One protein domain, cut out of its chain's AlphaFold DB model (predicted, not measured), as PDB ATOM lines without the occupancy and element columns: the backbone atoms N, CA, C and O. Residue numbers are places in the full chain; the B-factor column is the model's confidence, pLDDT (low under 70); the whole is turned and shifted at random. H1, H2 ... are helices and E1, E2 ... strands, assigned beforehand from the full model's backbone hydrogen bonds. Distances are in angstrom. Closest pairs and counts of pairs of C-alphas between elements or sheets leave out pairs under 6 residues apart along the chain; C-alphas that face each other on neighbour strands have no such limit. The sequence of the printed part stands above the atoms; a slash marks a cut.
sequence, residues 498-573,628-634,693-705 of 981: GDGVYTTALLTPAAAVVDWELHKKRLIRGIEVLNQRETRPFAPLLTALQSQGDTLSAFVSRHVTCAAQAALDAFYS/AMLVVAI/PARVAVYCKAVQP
ATOM      1  N   GLY A 498      38.196 -16.949  14.899       78.38
ATOM      2  CA  GLY A 498      38.123 -16.657  13.458       78.38
ATOM      3  C   GLY A 498      37.534 -15.285  13.102       78.38
ATOM      4  O   GLY A 498      38.040 -14.631  12.191       78.38
ATOM      5  N   ASP A 499      36.550 -14.818  13.873       83.75
ATOM      6  CA  ASP A 499      35.876 -13.517  13.716       83.75
ATOM      7  C   ASP A 499      36.631 -12.334  14.355       83.75
ATOM      8  O   ASP A 499      36.124 -11.214  14.414       83.75
ATOM      9  N   GLY A 500      37.837 -12.570  14.874       88.94
ATOM     10  CA  GLY A 500      38.697 -11.536  15.440       88.94
ATOM     11  C   GLY A 500      39.514 -10.761  14.401       88.94
ATOM     12  O   GLY A 500      39.716 -11.191  13.263       88.94
ATOM     13  N   VAL A 501      40.076  -9.636  14.840       90.94
ATOM     14  CA  VAL A 501      41.182  -8.939  14.169       90.94
ATOM     15  C   VAL A 501      42.504  -9.241  14.859       90.94
ATOM     16  O   VAL A 501      42.538  -9.546  16.052       90.94
ATOM     17  N   TYR A 502      43.612  -9.042  14.152       91.62
ATOM     18  CA  TYR A 502      44.920  -8.930  14.781       91.62
ATOM     19  C   TYR A 502      45.824  -7.894  14.101       91.62
ATOM     20  O   TYR A 502      45.603  -7.482  12.968       91.62
ATOM     21  N   THR A 503      46.875  -7.459  14.791       89.69
ATOM     22  CA  THR A 503      47.977  -6.674  14.220       89.69
ATOM     23  C   THR A 503      49.309  -7.307  14.611       89.69
ATOM     24  O   THR A 503      49.370  -8.196  15.464       89.69
ATOM     25  N   THR A 504      50.386  -6.929  13.931       87.38
ATOM     26  CA  THR A 504      51.716  -7.520  14.140       87.38
ATOM     27  C   THR A 504      52.774  -6.444  13.978       87.38
ATOM     28  O   THR A 504      53.030  -6.031  12.848       87.38
ATOM     29  N   ALA A 505      53.338  -5.983  15.092       85.56
ATOM     30  CA  ALA A 505      54.288  -4.878  15.165       85.56
ATOM     31  C   ALA A 505      55.700  -5.361  15.519       85.56
ATOM     32  O   ALA A 505      55.867  -6.410  16.151       85.56
ATOM     33  N   LEU A 506      56.709  -4.582  15.126       84.88
ATOM     34  CA  LEU A 506      58.094  -4.796  15.538       84.88
ATOM     35  C   LEU A 506      58.369  -4.027  16.835       84.88
ATOM     36  O   LEU A 506      57.890  -2.911  17.025       84.88
ATOM     37  N   LEU A 507      59.156  -4.632  17.714       82.00
ATOM     38  CA  LEU A 507      59.632  -4.058  18.963       82.00
ATOM     39  C   LEU A 507      61.136  -3.795  18.850       82.00
ATOM     40  O   LEU A 507      61.890  -4.611  18.298       82.00
ATOM     41  N   THR A 508      61.571  -2.656  19.380       76.25
ATOM     42  CA  THR A 508      62.990  -2.288  19.455       76.25
ATOM     43  C   THR A 508      63.515  -2.409  20.889       76.25
ATOM     44  O   THR A 508      62.740  -2.284  21.835       76.25
ATOM     45  N   PRO A 509      64.839  -2.581  21.089       66.62
ATOM     46  CA  PRO A 509      65.445  -2.532  22.422       66.62
ATOM     47  C   PRO A 509      65.258  -1.201  23.170       66.62
ATOM     48  O   PRO A 509      65.474  -1.161  24.374       66.62
ATOM     49  N   ALA A 510      64.829  -0.130  22.492       71.12
ATOM     50  CA  ALA A 510      64.430   1.139  23.103       71.12
ATOM     51  C   ALA A 510      62.986   1.106  23.665       71.12
ATOM     52  O   ALA A 510      62.339   2.144  23.764       71.12
ATOM     53  N   ALA A 511      62.460  -0.092  23.957       59.09
ATOM     54  CA  ALA A 511      61.097  -0.421  24.395       59.09
ATOM     55  C   ALA A 511      59.937   0.014  23.469       59.09
ATOM     56  O   ALA A 511      58.839  -0.524  23.586       59.09
ATOM     57  N   ALA A 512      60.155   0.921  22.517       70.88
ATOM     58  CA  ALA A 512      59.120   1.397  21.610       70.88
ATOM     59  C   ALA A 512      58.608   0.291  20.666       70.88
ATOM     60  O   ALA A 512      59.387  -0.401  19.992       70.88
ATOM     61  N   VAL A 513      57.277   0.199  20.569       75.12
ATOM     62  CA  VAL A 513      56.583  -0.449  19.452       75.12
ATOM     63  C   VAL A 513      56.746   0.446  18.225       75.12
ATOM     64  O   VAL A 513      56.304   1.597  18.238       75.12
ATOM     65  N   VAL A 514      57.371  -0.067  17.164       75.00
ATOM     66  CA  VAL A 514      57.531   0.682  15.910       75.00
ATOM     67  C   VAL A 514      56.144   0.987  15.342       75.00
ATOM     68  O   VAL A 514      55.307   0.091  15.236       75.00
ATOM     69  N   ASP A 515      55.907   2.253  14.993       81.06
ATOM     70  CA  ASP A 515      54.687   2.747  14.345       81.06
ATOM     71  C   ASP A 515      53.368   2.395  15.063       81.06
ATOM     72  O   ASP A 515      52.378   2.018  14.425       81.06
ATOM     73  N   TRP A 516      53.324   2.528  16.396       84.56
ATOM     74  CA  TRP A 516      52.154   2.129  17.194       84.56
ATOM     75  C   TRP A 516      50.820   2.704  16.696       84.56
ATOM     76  O   TRP A 516      49.858   1.954  16.537       84.56
ATOM     77  N   GLU A 517      50.761   3.993  16.350       84.31
ATOM     78  CA  GLU A 517      49.523   4.598  15.841       84.31
ATOM     79  C   GLU A 517      49.097   4.036  14.471       84.31
ATOM     80  O   GLU A 517      47.899   3.908  14.222       84.31
ATOM     81  N   LEU A 518      50.020   3.587  13.608       83.88
ATOM     82  CA  LEU A 518      49.650   2.860  12.382       83.88
ATOM     83  C   LEU A 518      49.121   1.454  12.711       83.88
ATOM     84  O   LEU A 518      48.155   0.993  12.098       83.88
ATOM     85  N   HIS A 519      49.683   0.784  13.721       85.25
ATOM     86  CA  HIS A 519      49.160  -0.495  14.213       85.25
ATOM     87  C   HIS A 519      47.773  -0.369  14.863       85.25
ATOM     88  O   HIS A 519      46.941  -1.258  14.658       85.25
ATOM     89  N   LYS A 520      47.497   0.738  15.563       85.25
ATOM     90  CA  LYS A 520      46.187   1.103  16.128       85.25
ATOM     91  C   LYS A 520      45.169   1.473  15.045       85.25
ATOM     92  O   LYS A 520      44.114   0.841  15.005       85.25
ATOM     93  N   LYS A 521      45.495   2.385  14.113       86.88
ATOM     94  CA  LYS A 521      44.649   2.715  12.940       86.88
ATOM     95  C   LYS A 521      44.253   1.446  12.161       86.88
ATOM     96  O   LYS A 521      43.105   1.299  11.749       86.88
ATOM     97  N   ARG A 522      45.167   0.473  12.039       88.56
ATOM     98  CA  ARG A 522      44.915  -0.834  11.402       88.56
ATOM     99  C   ARG A 522      44.004  -1.774  12.207       88.56
ATOM    100  O   ARG A 522      43.224  -2.500  11.597       88.56
ATOM    101  N   LEU A 523      44.095  -1.792  13.542       87.62
ATOM    102  CA  LEU A 523      43.161  -2.554  14.390       87.62
ATOM    103  C   LEU A 523      41.740  -1.984  14.287       87.62
ATOM    104  O   LEU A 523      40.794  -2.750  14.129       87.62
ATOM    105  N   ILE A 524      41.622  -0.653  14.313       87.69
ATOM    106  CA  ILE A 524      40.370   0.101  14.147       87.69
ATOM    107  C   ILE A 524      39.708  -0.258  12.806       87.69
ATOM    108  O   ILE A 524      38.636  -0.864  12.806       87.69
ATOM    109  N   ARG A 525      40.396  -0.040  11.672       89.00
ATOM    110  CA  ARG A 525      39.841  -0.355  10.338       89.00
ATOM    111  C   ARG A 525      39.577  -1.848  10.123       89.00
ATOM    112  O   ARG A 525      38.654  -2.212   9.403       89.00
ATOM    113  N   GLY A 526      40.329  -2.732  10.782       89.38
ATOM    114  CA  GLY A 526      40.030  -4.167  10.784       89.38
ATOM    115  C   GLY A 526      38.697  -4.507  11.463       89.38
ATOM    116  O   GLY A 526      37.968  -5.365  10.967       89.38
ATOM    117  N   ILE A 527      38.383  -3.843  12.583       89.44
ATOM    118  CA  ILE A 527      37.126  -4.027  13.326       89.44
ATOM    119  C   ILE A 527      35.955  -3.486  12.505       89.44
ATOM    120  O   ILE A 527      34.935  -4.159  12.387       89.44
ATOM    121  N   GLU A 528      36.125  -2.317  11.887       90.69
ATOM    122  CA  GLU A 528      35.136  -1.693  11.003       90.69
ATOM    123  C   GLU A 528      34.806  -2.589   9.798       90.69
ATOM    124  O   GLU A 528      33.639  -2.908   9.577       90.69
ATOM    125  N   VAL A 529      35.821  -3.080   9.076       90.19
ATOM    126  CA  VAL A 529      35.645  -3.964   7.905       90.19
ATOM    127  C   VAL A 529      35.000  -5.305   8.275       90.19
ATOM    128  O   VAL A 529      34.184  -5.823   7.513       90.19
ATOM    129  N   LEU A 530      35.307  -5.877   9.445       88.69
ATOM    130  CA  LEU A 530      34.588  -7.066   9.921       88.69
ATOM    131  C   LEU A 530      33.147  -6.740  10.334       88.69
ATOM    132  O   LEU A 530      32.248  -7.528  10.055       88.69
ATOM    133  N   ASN A 531      32.900  -5.578  10.940       89.75
ATOM    134  CA  ASN A 531      31.557  -5.156  11.339       89.75
ATOM    135  C   ASN A 531      30.650  -4.748  10.163       89.75
ATOM    136  O   ASN A 531      29.433  -4.719  10.315       89.75
ATOM    137  N   GLN A 532      31.217  -4.461   8.992       89.75
ATOM    138  CA  GLN A 532      30.464  -4.238   7.752       89.75
ATOM    139  C   GLN A 532      29.871  -5.536   7.166       89.75
ATOM    140  O   GLN A 532      29.009  -5.466   6.293       89.75
ATOM    141  N   ARG A 533      30.288  -6.719   7.644       84.94
ATOM    142  CA  ARG A 533      29.734  -8.017   7.217       84.94
ATOM    143  C   ARG A 533      28.419  -8.354   7.910       84.94
ATOM    144  O   ARG A 533      28.162  -7.904   9.019       84.94
ATOM    145  N   GLU A 534      27.638  -9.232   7.288       68.00
ATOM    146  CA  GLU A 534      26.342  -9.732   7.781       68.00
ATOM    147  C   GLU A 534      26.383 -10.228   9.235       68.00
ATOM    148  O   GLU A 534      25.471  -9.948  10.007       68.00
ATOM    149  N   THR A 535      27.467 -10.898   9.644       74.62
ATOM    150  CA  THR A 535      27.633 -11.437  11.006       74.62
ATOM    151  C   THR A 535      27.943 -10.384  12.076       74.62
ATOM    152  O   THR A 535      27.901 -10.712  13.260       74.62
ATOM    153  N   ARG A 536      28.269  -9.139  11.683       81.81
ATOM    154  CA  ARG A 536      28.552  -7.966  12.543       81.81
ATOM    155  C   ARG A 536      29.241  -8.287  13.890       81.81
ATOM    156  O   ARG A 536      28.767  -7.839  14.938       81.81
ATOM    157  N   PRO A 537      30.371  -9.027  13.906       81.62
ATOM    158  CA  PRO A 537      30.928  -9.615  15.129       81.62
ATOM    159  C   PRO A 537      31.295  -8.590  16.210       81.62
ATOM    160  O   PRO A 537      31.302  -8.919  17.394       81.62
ATOM    161  N   PHE A 538      31.575  -7.339  15.833       86.00
ATOM    162  CA  PHE A 538      31.942  -6.270  16.763       86.00
ATOM    163  C   PHE A 538      30.800  -5.306  17.110       86.00
ATOM    164  O   PHE A 538      31.029  -4.397  17.907       86.00
ATOM    165  N   ALA A 539      29.577  -5.494  16.604       86.19
ATOM    166  CA  ALA A 539      28.468  -4.582  16.890       86.19
ATOM    167  C   ALA A 539      28.198  -4.418  18.401       86.19
ATOM    168  O   ALA A 539      28.111  -3.272  18.842       86.19
ATOM    169  N   PRO A 540      28.202  -5.481  19.239       84.81
ATOM    170  CA  PRO A 540      28.062  -5.323  20.689       84.81
ATOM    171  C   PRO A 540      29.176  -4.483  21.333       84.81
ATOM    172  O   PRO A 540      28.911  -3.753  22.283       84.81
ATOM    173  N   LEU A 541      30.411  -4.541  20.811       84.19
ATOM    174  CA  LEU A 541      31.514  -3.690  21.276       84.19
ATOM    175  C   LEU A 541      31.287  -2.233  20.860       84.19
ATOM    176  O   LEU A 541      31.413  -1.339  21.690       84.19
ATOM    177  N   LEU A 542      30.950  -1.991  19.592       84.88
ATOM    178  CA  LEU A 542      30.772  -0.642  19.053       84.88
ATOM    179  C   LEU A 542      29.601   0.081  19.729       84.88
ATOM    180  O   LEU A 542      29.777   1.205  20.194       84.88
ATOM    181  N   THR A 543      28.457  -0.589  19.895       84.56
ATOM    182  CA  THR A 543      27.309  -0.054  20.643       84.56
ATOM    183  C   THR A 543      27.652   0.187  22.115       84.56
ATOM    184  O   THR A 543      27.277   1.222  22.660       84.56
ATOM    185  N   ALA A 544      28.416  -0.705  22.761       79.75
ATOM    186  CA  ALA A 544      28.839  -0.501  24.148       79.75
ATOM    187  C   ALA A 544      29.791   0.697  24.314       79.75
ATOM    188  O   ALA A 544      29.724   1.377  25.340       79.75
ATOM    189  N   LEU A 545      30.656   0.974  23.333       80.88
ATOM    190  CA  LEU A 545      31.523   2.160  23.324       80.88
ATOM    191  C   LEU A 545      30.703   3.440  23.110       80.88
ATOM    192  O   LEU A 545      30.790   4.357  23.924       80.88
ATOM    193  N   GLN A 546      29.816   3.445  22.108       81.94
ATOM    194  CA  GLN A 546      28.883   4.549  21.844       81.94
ATOM    195  C   GLN A 546      28.039   4.898  23.081       81.94
ATOM    196  O   GLN A 546      27.958   6.067  23.448       81.94
ATOM    197  N   SER A 547      27.495   3.903  23.795       78.44
ATOM    198  CA  SER A 547      26.711   4.127  25.026       78.44
ATOM    199  C   SER A 547      27.521   4.644  26.225       78.44
ATOM    200  O   SER A 547      26.940   4.992  27.247       78.44
ATOM    201  N   GLN A 548      28.853   4.662  26.129       79.69
ATOM    202  CA  GLN A 548      29.763   5.213  27.142       79.69
ATOM    203  C   GLN A 548      30.355   6.571  26.720       79.69
ATOM    204  O   GLN A 548      31.172   7.120  27.455       79.69
ATOM    205  N   GLY A 549      29.997   7.096  25.539       83.62
ATOM    206  CA  GLY A 549      30.683   8.243  24.929       83.62
ATOM    207  C   GLY A 549      32.145   7.952  24.554       83.62
ATOM    208  O   GLY A 549      32.911   8.874  24.283       83.62
ATOM    209  N   ASP A 550      32.548   6.679  24.556       83.69
ATOM    210  CA  ASP A 550      33.925   6.248  24.332       83.69
ATOM    211  C   ASP A 550      34.147   5.912  22.849       83.69
ATOM    212  O   ASP A 550      33.239   5.472  22.140       83.69
ATOM    213  N   THR A 551      35.371   6.099  22.359       88.69
ATOM    214  CA  THR A 551      35.709   5.847  20.950       88.69
ATOM    215  C   THR A 551      36.499   4.555  20.805       88.69
ATOM    216  O   THR A 551      37.254   4.164  21.696       88.69
ATOM    217  N   LEU A 552      36.421   3.900  19.641       82.69
ATOM    218  CA  LEU A 552      37.261   2.726  19.370       82.69
ATOM    219  C   LEU A 552      38.766   3.070  19.430       82.69
ATOM    220  O   LEU A 552      39.572   2.242  19.855       82.69
ATOM    221  N   SER A 553      39.132   4.312  19.096       81.50
ATOM    222  CA  SER A 553      40.486   4.853  19.278       81.50
ATOM    223  C   SER A 553      40.910   4.867  20.751       81.50
ATOM    224  O   SER A 553      41.966   4.325  21.089       81.50
ATOM    225  N   ALA A 554      40.074   5.415  21.638       83.50
ATOM    226  CA  ALA A 554      40.346   5.488  23.071       83.50
ATOM    227  C   ALA A 554      40.284   4.110  23.757       83.50
ATOM    228  O   ALA A 554      41.153   3.813  24.578       83.50
ATOM    229  N   PHE A 555      39.373   3.215  23.354       85.06
ATOM    230  CA  PHE A 555      39.362   1.812  23.792       85.06
ATOM    231  C   PHE A 555      40.677   1.092  23.464       85.06
ATOM    232  O   PHE A 555      41.281   0.473  24.346       85.06
ATOM    233  N   VAL A 556      41.153   1.189  22.214       81.62
ATOM    234  CA  VAL A 556      42.432   0.583  21.810       81.62
ATOM    235  C   VAL A 556      43.588   1.235  22.572       81.62
ATOM    236  O   VAL A 556      44.415   0.519  23.139       81.62
ATOM    237  N   SER A 557      43.616   2.566  22.691       82.19
ATOM    238  CA  SER A 557      44.636   3.258  23.486       82.19
ATOM    239  C   SER A 557      44.653   2.804  24.955       82.19
ATOM    240  O   SER A 557      45.733   2.493  25.452       82.19
ATOM    241  N   ARG A 558      43.498   2.684  25.627       82.56
ATOM    242  CA  ARG A 558      43.400   2.321  27.055       82.56
ATOM    243  C   ARG A 558      43.708   0.847  27.327       82.56
ATOM    244  O   ARG A 558      44.462   0.537  28.242       82.56
ATOM    245  N   HIS A 559      43.116  -0.072  26.564       79.75
ATOM    246  CA  HIS A 559      43.182  -1.505  26.879       79.75
ATOM    247  C   HIS A 559      44.300  -2.237  26.140       79.75
ATOM    248  O   HIS A 559      44.911  -3.147  26.702       79.75
ATOM    249  N   VAL A 560      44.597  -1.851  24.896       78.75
ATOM    250  CA  VAL A 560      45.615  -2.541  24.098       78.75
ATOM    251  C   VAL A 560      47.010  -2.012  24.408       78.75
ATOM    252  O   VAL A 560      47.907  -2.828  24.606       78.75
ATOM    253  N   THR A 561      47.211  -0.692  24.510       77.31
ATOM    254  CA  THR A 561      48.549  -0.136  24.802       77.31
ATOM    255  C   THR A 561      49.064  -0.609  26.159       77.31
ATOM    256  O   THR A 561      50.195  -1.068  26.245       77.31
ATOM    257  N   CYS A 562      48.224  -0.618  27.200       77.94
ATOM    258  CA  CYS A 562      48.601  -1.135  28.520       77.94
ATOM    259  C   CYS A 562      48.939  -2.637  28.494       77.94
ATOM    260  O   CYS A 562      49.901  -3.065  29.128       77.94
ATOM    261  N   ALA A 563      48.200  -3.445  27.725       77.50
ATOM    262  CA  ALA A 563      48.504  -4.869  27.567       77.50
ATOM    263  C   ALA A 563      49.773  -5.118  26.722       77.50
ATOM    264  O   ALA A 563      50.501  -6.076  26.979       77.50
ATOM    265  N   ALA A 564      50.061  -4.252  25.745       74.88
ATOM    266  CA  ALA A 564      51.304  -4.255  24.977       74.88
ATOM    267  C   ALA A 564      52.506  -3.846  25.841       74.88
ATOM    268  O   ALA A 564      53.525  -4.531  25.805       74.88
ATOM    269  N   GLN A 565      52.366  -2.800  26.662       80.06
ATOM    270  CA  GLN A 565      53.405  -2.340  27.582       80.06
ATOM    271  C   GLN A 565      53.719  -3.402  28.639       80.06
ATOM    272  O   GLN A 565      54.866  -3.812  28.757       80.06
ATOM    273  N   ALA A 566      52.712  -3.981  29.300       79.19
ATOM    274  CA  ALA A 566      52.937  -5.065  30.260       79.19
ATOM    275  C   ALA A 566      53.626  -6.297  29.627       79.19
ATOM    276  O   ALA A 566      54.409  -6.987  30.284       79.19
ATOM    277  N   ALA A 567      53.369  -6.578  28.343       76.31
ATOM    278  CA  ALA A 567      54.034  -7.649  27.598       76.31
ATOM    279  C   ALA A 567      55.448  -7.272  27.100       76.31
ATOM    280  O   ALA A 567      56.266  -8.167  26.874       76.31
ATOM    281  N   LEU A 568      55.742  -5.979  26.940       75.50
ATOM    282  CA  LEU A 568      57.078  -5.421  26.706       75.50
ATOM    283  C   LEU A 568      57.921  -5.480  27.980       75.50
ATOM    284  O   LEU A 568      59.013  -6.048  27.958       75.50
ATOM    285  N   ASP A 569      57.384  -4.983  29.093       81.56
ATOM    286  CA  ASP A 569      58.025  -4.981  30.409       81.56
ATOM    287  C   ASP A 569      58.372  -6.412  30.829       81.56
ATOM    288  O   ASP A 569      59.502  -6.690  31.223       81.56
ATOM    289  N   ALA A 570      57.446  -7.363  30.658       80.31
ATOM    290  CA  ALA A 570      57.685  -8.779  30.943       80.31
ATOM    291  C   ALA A 570      58.687  -9.460  29.984       80.31
ATOM    292  O   ALA A 570      59.239 -10.508  30.326       80.31
ATOM    293  N   PHE A 571      58.922  -8.906  28.788       79.38
ATOM    294  CA  PHE A 571      59.875  -9.445  27.809       79.38
ATOM    295  C   PHE A 571      61.290  -8.871  27.977       79.38
ATOM    296  O   PHE A 571      62.266  -9.614  27.848       79.38
ATOM    297  N   TYR A 572      61.398  -7.567  28.253       81.75
ATOM    298  CA  TYR A 572      62.665  -6.845  28.401       81.75
ATOM    299  C   TYR A 572      63.148  -6.713  29.847       81.75
ATOM    300  O   TYR A 572      64.320  -6.388  30.042       81.75
ATOM    301  N   SER A 573      62.312  -7.005  30.854       81.56
ATOM    302  CA  SER A 573      62.771  -7.113  32.243       81.56
ATOM    303  C   SER A 573      64.007  -8.008  32.310       81.56
ATOM    304  O   SER A 573      63.929  -9.172  31.892       81.56
ATOM    305  N   ALA A 628      61.922  -7.981  18.901       81.88
ATOM    306  CA  ALA A 628      60.755  -8.775  19.249       81.88
ATOM    307  C   ALA A 628      59.561  -8.407  18.362       81.88
ATOM    308  O   ALA A 628      59.540  -7.366  17.714       81.88
ATOM    309  N   MET A 629      58.596  -9.311  18.277       84.25
ATOM    310  CA  MET A 629      57.369  -9.179  17.505       84.25
ATOM    311  C   MET A 629      56.200  -9.199  18.479       84.25
ATOM    312  O   MET A 629      56.012 -10.187  19.194       84.25
ATOM    313  N   LEU A 630      55.414  -8.129  18.458       83.06
ATOM    314  CA  LEU A 630      54.164  -7.991  19.191       83.06
ATOM    315  C   LEU A 630      53.010  -8.401  18.276       83.06
ATOM    316  O   LEU A 630      52.765  -7.755  17.257       83.06
ATOM    317  N   VAL A 631      52.278  -9.447  18.642       84.50
ATOM    318  CA  VAL A 631      50.980  -9.778  18.049       84.50
ATOM    319  C   VAL A 631      49.901  -9.393  19.050       84.50
ATOM    320  O   VAL A 631      49.853  -9.938  20.150       84.50
ATOM    321  N   VAL A 632      49.022  -8.474  18.662       84.19
ATOM    322  CA  VAL A 632      47.778  -8.191  19.388       84.19
ATOM    323  C   VAL A 632      46.636  -8.769  18.575       84.19
ATOM    324  O   VAL A 632      46.531  -8.450  17.394       84.19
ATOM    325  N   ALA A 633      45.764  -9.548  19.203       85.75
ATOM    326  CA  ALA A 633      44.472  -9.938  18.656       85.75
ATOM    327  C   ALA A 633      43.335  -9.334  19.491       85.75
ATOM    328  O   ALA A 633      43.441  -9.243  20.716       85.75
ATOM    329  N   ILE A 634      42.247  -8.941  18.830       85.62
ATOM    330  CA  ILE A 634      40.995  -8.514  19.462       85.62
ATOM    331  C   ILE A 634      39.882  -9.363  18.855       85.62
ATOM    332  O   ILE A 634      39.676  -9.347  17.645       85.62
ATOM    333  N   PRO A 693      32.702  -8.692  27.187       75.25
ATOM    334  CA  PRO A 693      33.854  -7.871  26.837       75.25
ATOM    335  C   PRO A 693      34.593  -8.444  25.626       75.25
ATOM    336  O   PRO A 693      34.843  -9.650  25.546       75.25
ATOM    337  N   ALA A 694      35.036  -7.570  24.723       80.94
ATOM    338  CA  ALA A 694      35.972  -7.961  23.677       80.94
ATOM    339  C   ALA A 694      37.269  -8.514  24.296       80.94
ATOM    340  O   ALA A 694      37.852  -7.938  25.220       80.94
ATOM    341  N   ARG A 695      37.728  -9.657  23.788       85.06
ATOM    342  CA  ARG A 695      38.925 -10.351  24.264       85.06
ATOM    343  C   ARG A 695      40.150  -9.779  23.567       85.06
ATOM    344  O   ARG A 695      40.445 -10.159  22.436       85.06
ATOM    345  N   VAL A 696      40.883  -8.916  24.266       84.06
ATOM    346  CA  VAL A 696      42.250  -8.543  23.885       84.06
ATOM    347  C   VAL A 696      43.199  -9.667  24.306       84.06
ATOM    348  O   VAL A 696      43.201 -10.091  25.463       84.06
ATOM    349  N   ALA A 697      44.013 -10.148  23.374       83.44
ATOM    350  CA  ALA A 697      45.113 -11.067  23.633       83.44
ATOM    351  C   ALA A 697      46.405 -10.479  23.067       83.44
ATOM    352  O   ALA A 697      46.441 -10.033  21.921       83.44
ATOM    353  N   VAL A 698      47.467 -10.490  23.869       81.50
ATOM    354  CA  VAL A 698      48.778  -9.954  23.497       81.50
ATOM    355  C   VAL A 698      49.819 -11.058  23.586       81.50
ATOM    356  O   VAL A 698      49.838 -11.837  24.540       81.50
ATOM    357  N   TYR A 699      50.672 -11.137  22.570       82.06
ATOM    358  CA  TYR A 699      51.681 -12.170  22.427       82.06
ATOM    359  C   TYR A 699      53.009 -11.582  21.923       82.06
ATOM    360  O   TYR A 699      53.060 -11.007  20.838       82.06
ATOM    361  N   CYS A 700      54.087 -11.764  22.691       80.62
ATOM    362  CA  CYS A 700      55.439 -11.315  22.342       80.62
ATOM    363  C   CYS A 700      56.348 -12.502  21.980       80.62
ATOM    364  O   CYS A 700      56.449 -13.471  22.738       80.62
ATOM    365  N   LYS A 701      57.063 -12.402  20.854       83.00
ATOM    366  CA  LYS A 701      58.080 -13.373  20.400       83.00
ATOM    367  C   LYS A 701      59.412 -12.667  20.167       83.00
ATOM    368  O   LYS A 701      59.427 -11.638  19.507       83.00
ATOM    369  N   ALA A 702      60.535 -13.241  20.599       80.31
ATOM    370  CA  ALA A 702      61.841 -12.810  20.094       80.31
ATOM    371  C   ALA A 702      61.934 -13.131  18.591       80.31
ATOM    372  O   ALA A 702      61.709 -14.280  18.203       80.31
ATOM    373  N   VAL A 703      62.267 -12.149  17.756       80.44
ATOM    374  CA  VAL A 703      62.486 -12.359  16.318       80.44
ATOM    375  C   VAL A 703      63.854 -11.831  15.924       80.44
ATOM    376  O   VAL A 703      64.250 -10.727  16.288       80.44
ATOM    377  N   GLN A 704      64.580 -12.626  15.149       79.44
ATOM    378  CA  GLN A 704      65.663 -12.100  14.335       79.44
ATOM    379  C   GLN A 704      65.042 -11.696  12.991       79.44
ATOM    380  O   GLN A 704      64.264 -12.483  12.441       79.44
ATOM    381  N   PRO A 705      65.313 -10.487  12.467       76.44
ATOM    382  CA  PRO A 705      64.994 -10.199  11.076       76.44
ATOM    383  C   PRO A 705      65.768 -11.193  10.192       76.44
ATOM    384  O   PRO A 705      66.873 -11.597  10.569       76.44
TER     385      PRO A 705
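AT A GLANCE: This is residues 498 to 573, 628 to 634 and 693 to 705 of the 981 residues of an uncharacterized protein of Chlamydomonas schloesseri (UniProt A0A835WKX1). A narrow, twisted sheet of three long strands forms one wall, and two helices, H1 and H3, cover the same face of it, H1 over the edge strand E1 and H3 slantwise over E2 and E3; the short helix H2 lies off the sheet, beyond one end of it, in the stretch of chain that joins H1 to H3. The printed part has 96 residues, with three named helices and three named strands in the order E1 H1 H2 H3 E2 E3. The sheet runs E1, E2, E3, antiparallel throughout, and the class is mixed, helices and strands. The whole is compact, with a radius of gyration of the C-alphas of 14.0 A, and elongated, spanning 40 by 25 by 20 A.

HOW THE PARTS SIT: In the sheet, E2, residues 628 to 634, is the inner strand between the edge strands E1, residues 501 to 507, and E3, residues 695 to 703. N 503 and O 632 are 2.8 A apart across E1 and E2, and N 631 and O 699 2.8 A across E2 and E3, both within hydrogen-bond range. H1, residues 516 to 531, is on the sheet at a height of 7.7 A, over E1 and along it at 6 degrees on the local plane; the closest C-alphas are those of Val 501 and Gly 526, 6.0 A apart. H3, residues 552 to 572, is on the same face at a height of 8.5 A, over E2 and E3, slantwise to E3 at 36 degrees on the local plane; the C-alphas of Ala 564 and Val 698, the closest of H3 and E3, are 6.4 A apart. With its residues 520 to 524 alone H1 touches H3, closest at the C-alphas of Ile 524 and Leu 552, 6.6 A, at a steep tilt of 52 degrees, opposite ways. H2, residues 539 to 546, only just touches H3, only at the corner by their link, with 3 pairs of C-alphas within 8 A, the closest those of Leu 545 and Leu 552 at 7.0 A. In H1 and H2 every O i to N i+4 pair is within hydrogen-bond range, in H3 15 of 17.

IN THESE COORDINATES: E1 begins at C-alpha 501 (41.182, -8.939, 14.169) and is 19.7 A long; E2 is 19.8 A and E3 24.9 A, ending at C-alpha 703 (62.486, -12.359, 16.318). H3, 28.6 A, begins at C-alpha 552 (37.261, 2.726, 19.370); H1 is 22.6 A and H2 10.4 A.

THE WHOLE: The C-alphas of Glu 534 and Ser 573, the two farthest apart, are 44.0 A apart. Residues 574 to 627 and 635 to 692 are not printed, with gaps of 13.3 A and 10.3 A between the C-alphas across the cuts. Of the links printed whole, none is long. Mean pLDDT of the printed part is 82.2; residues 509, 511 and 534 are under 70.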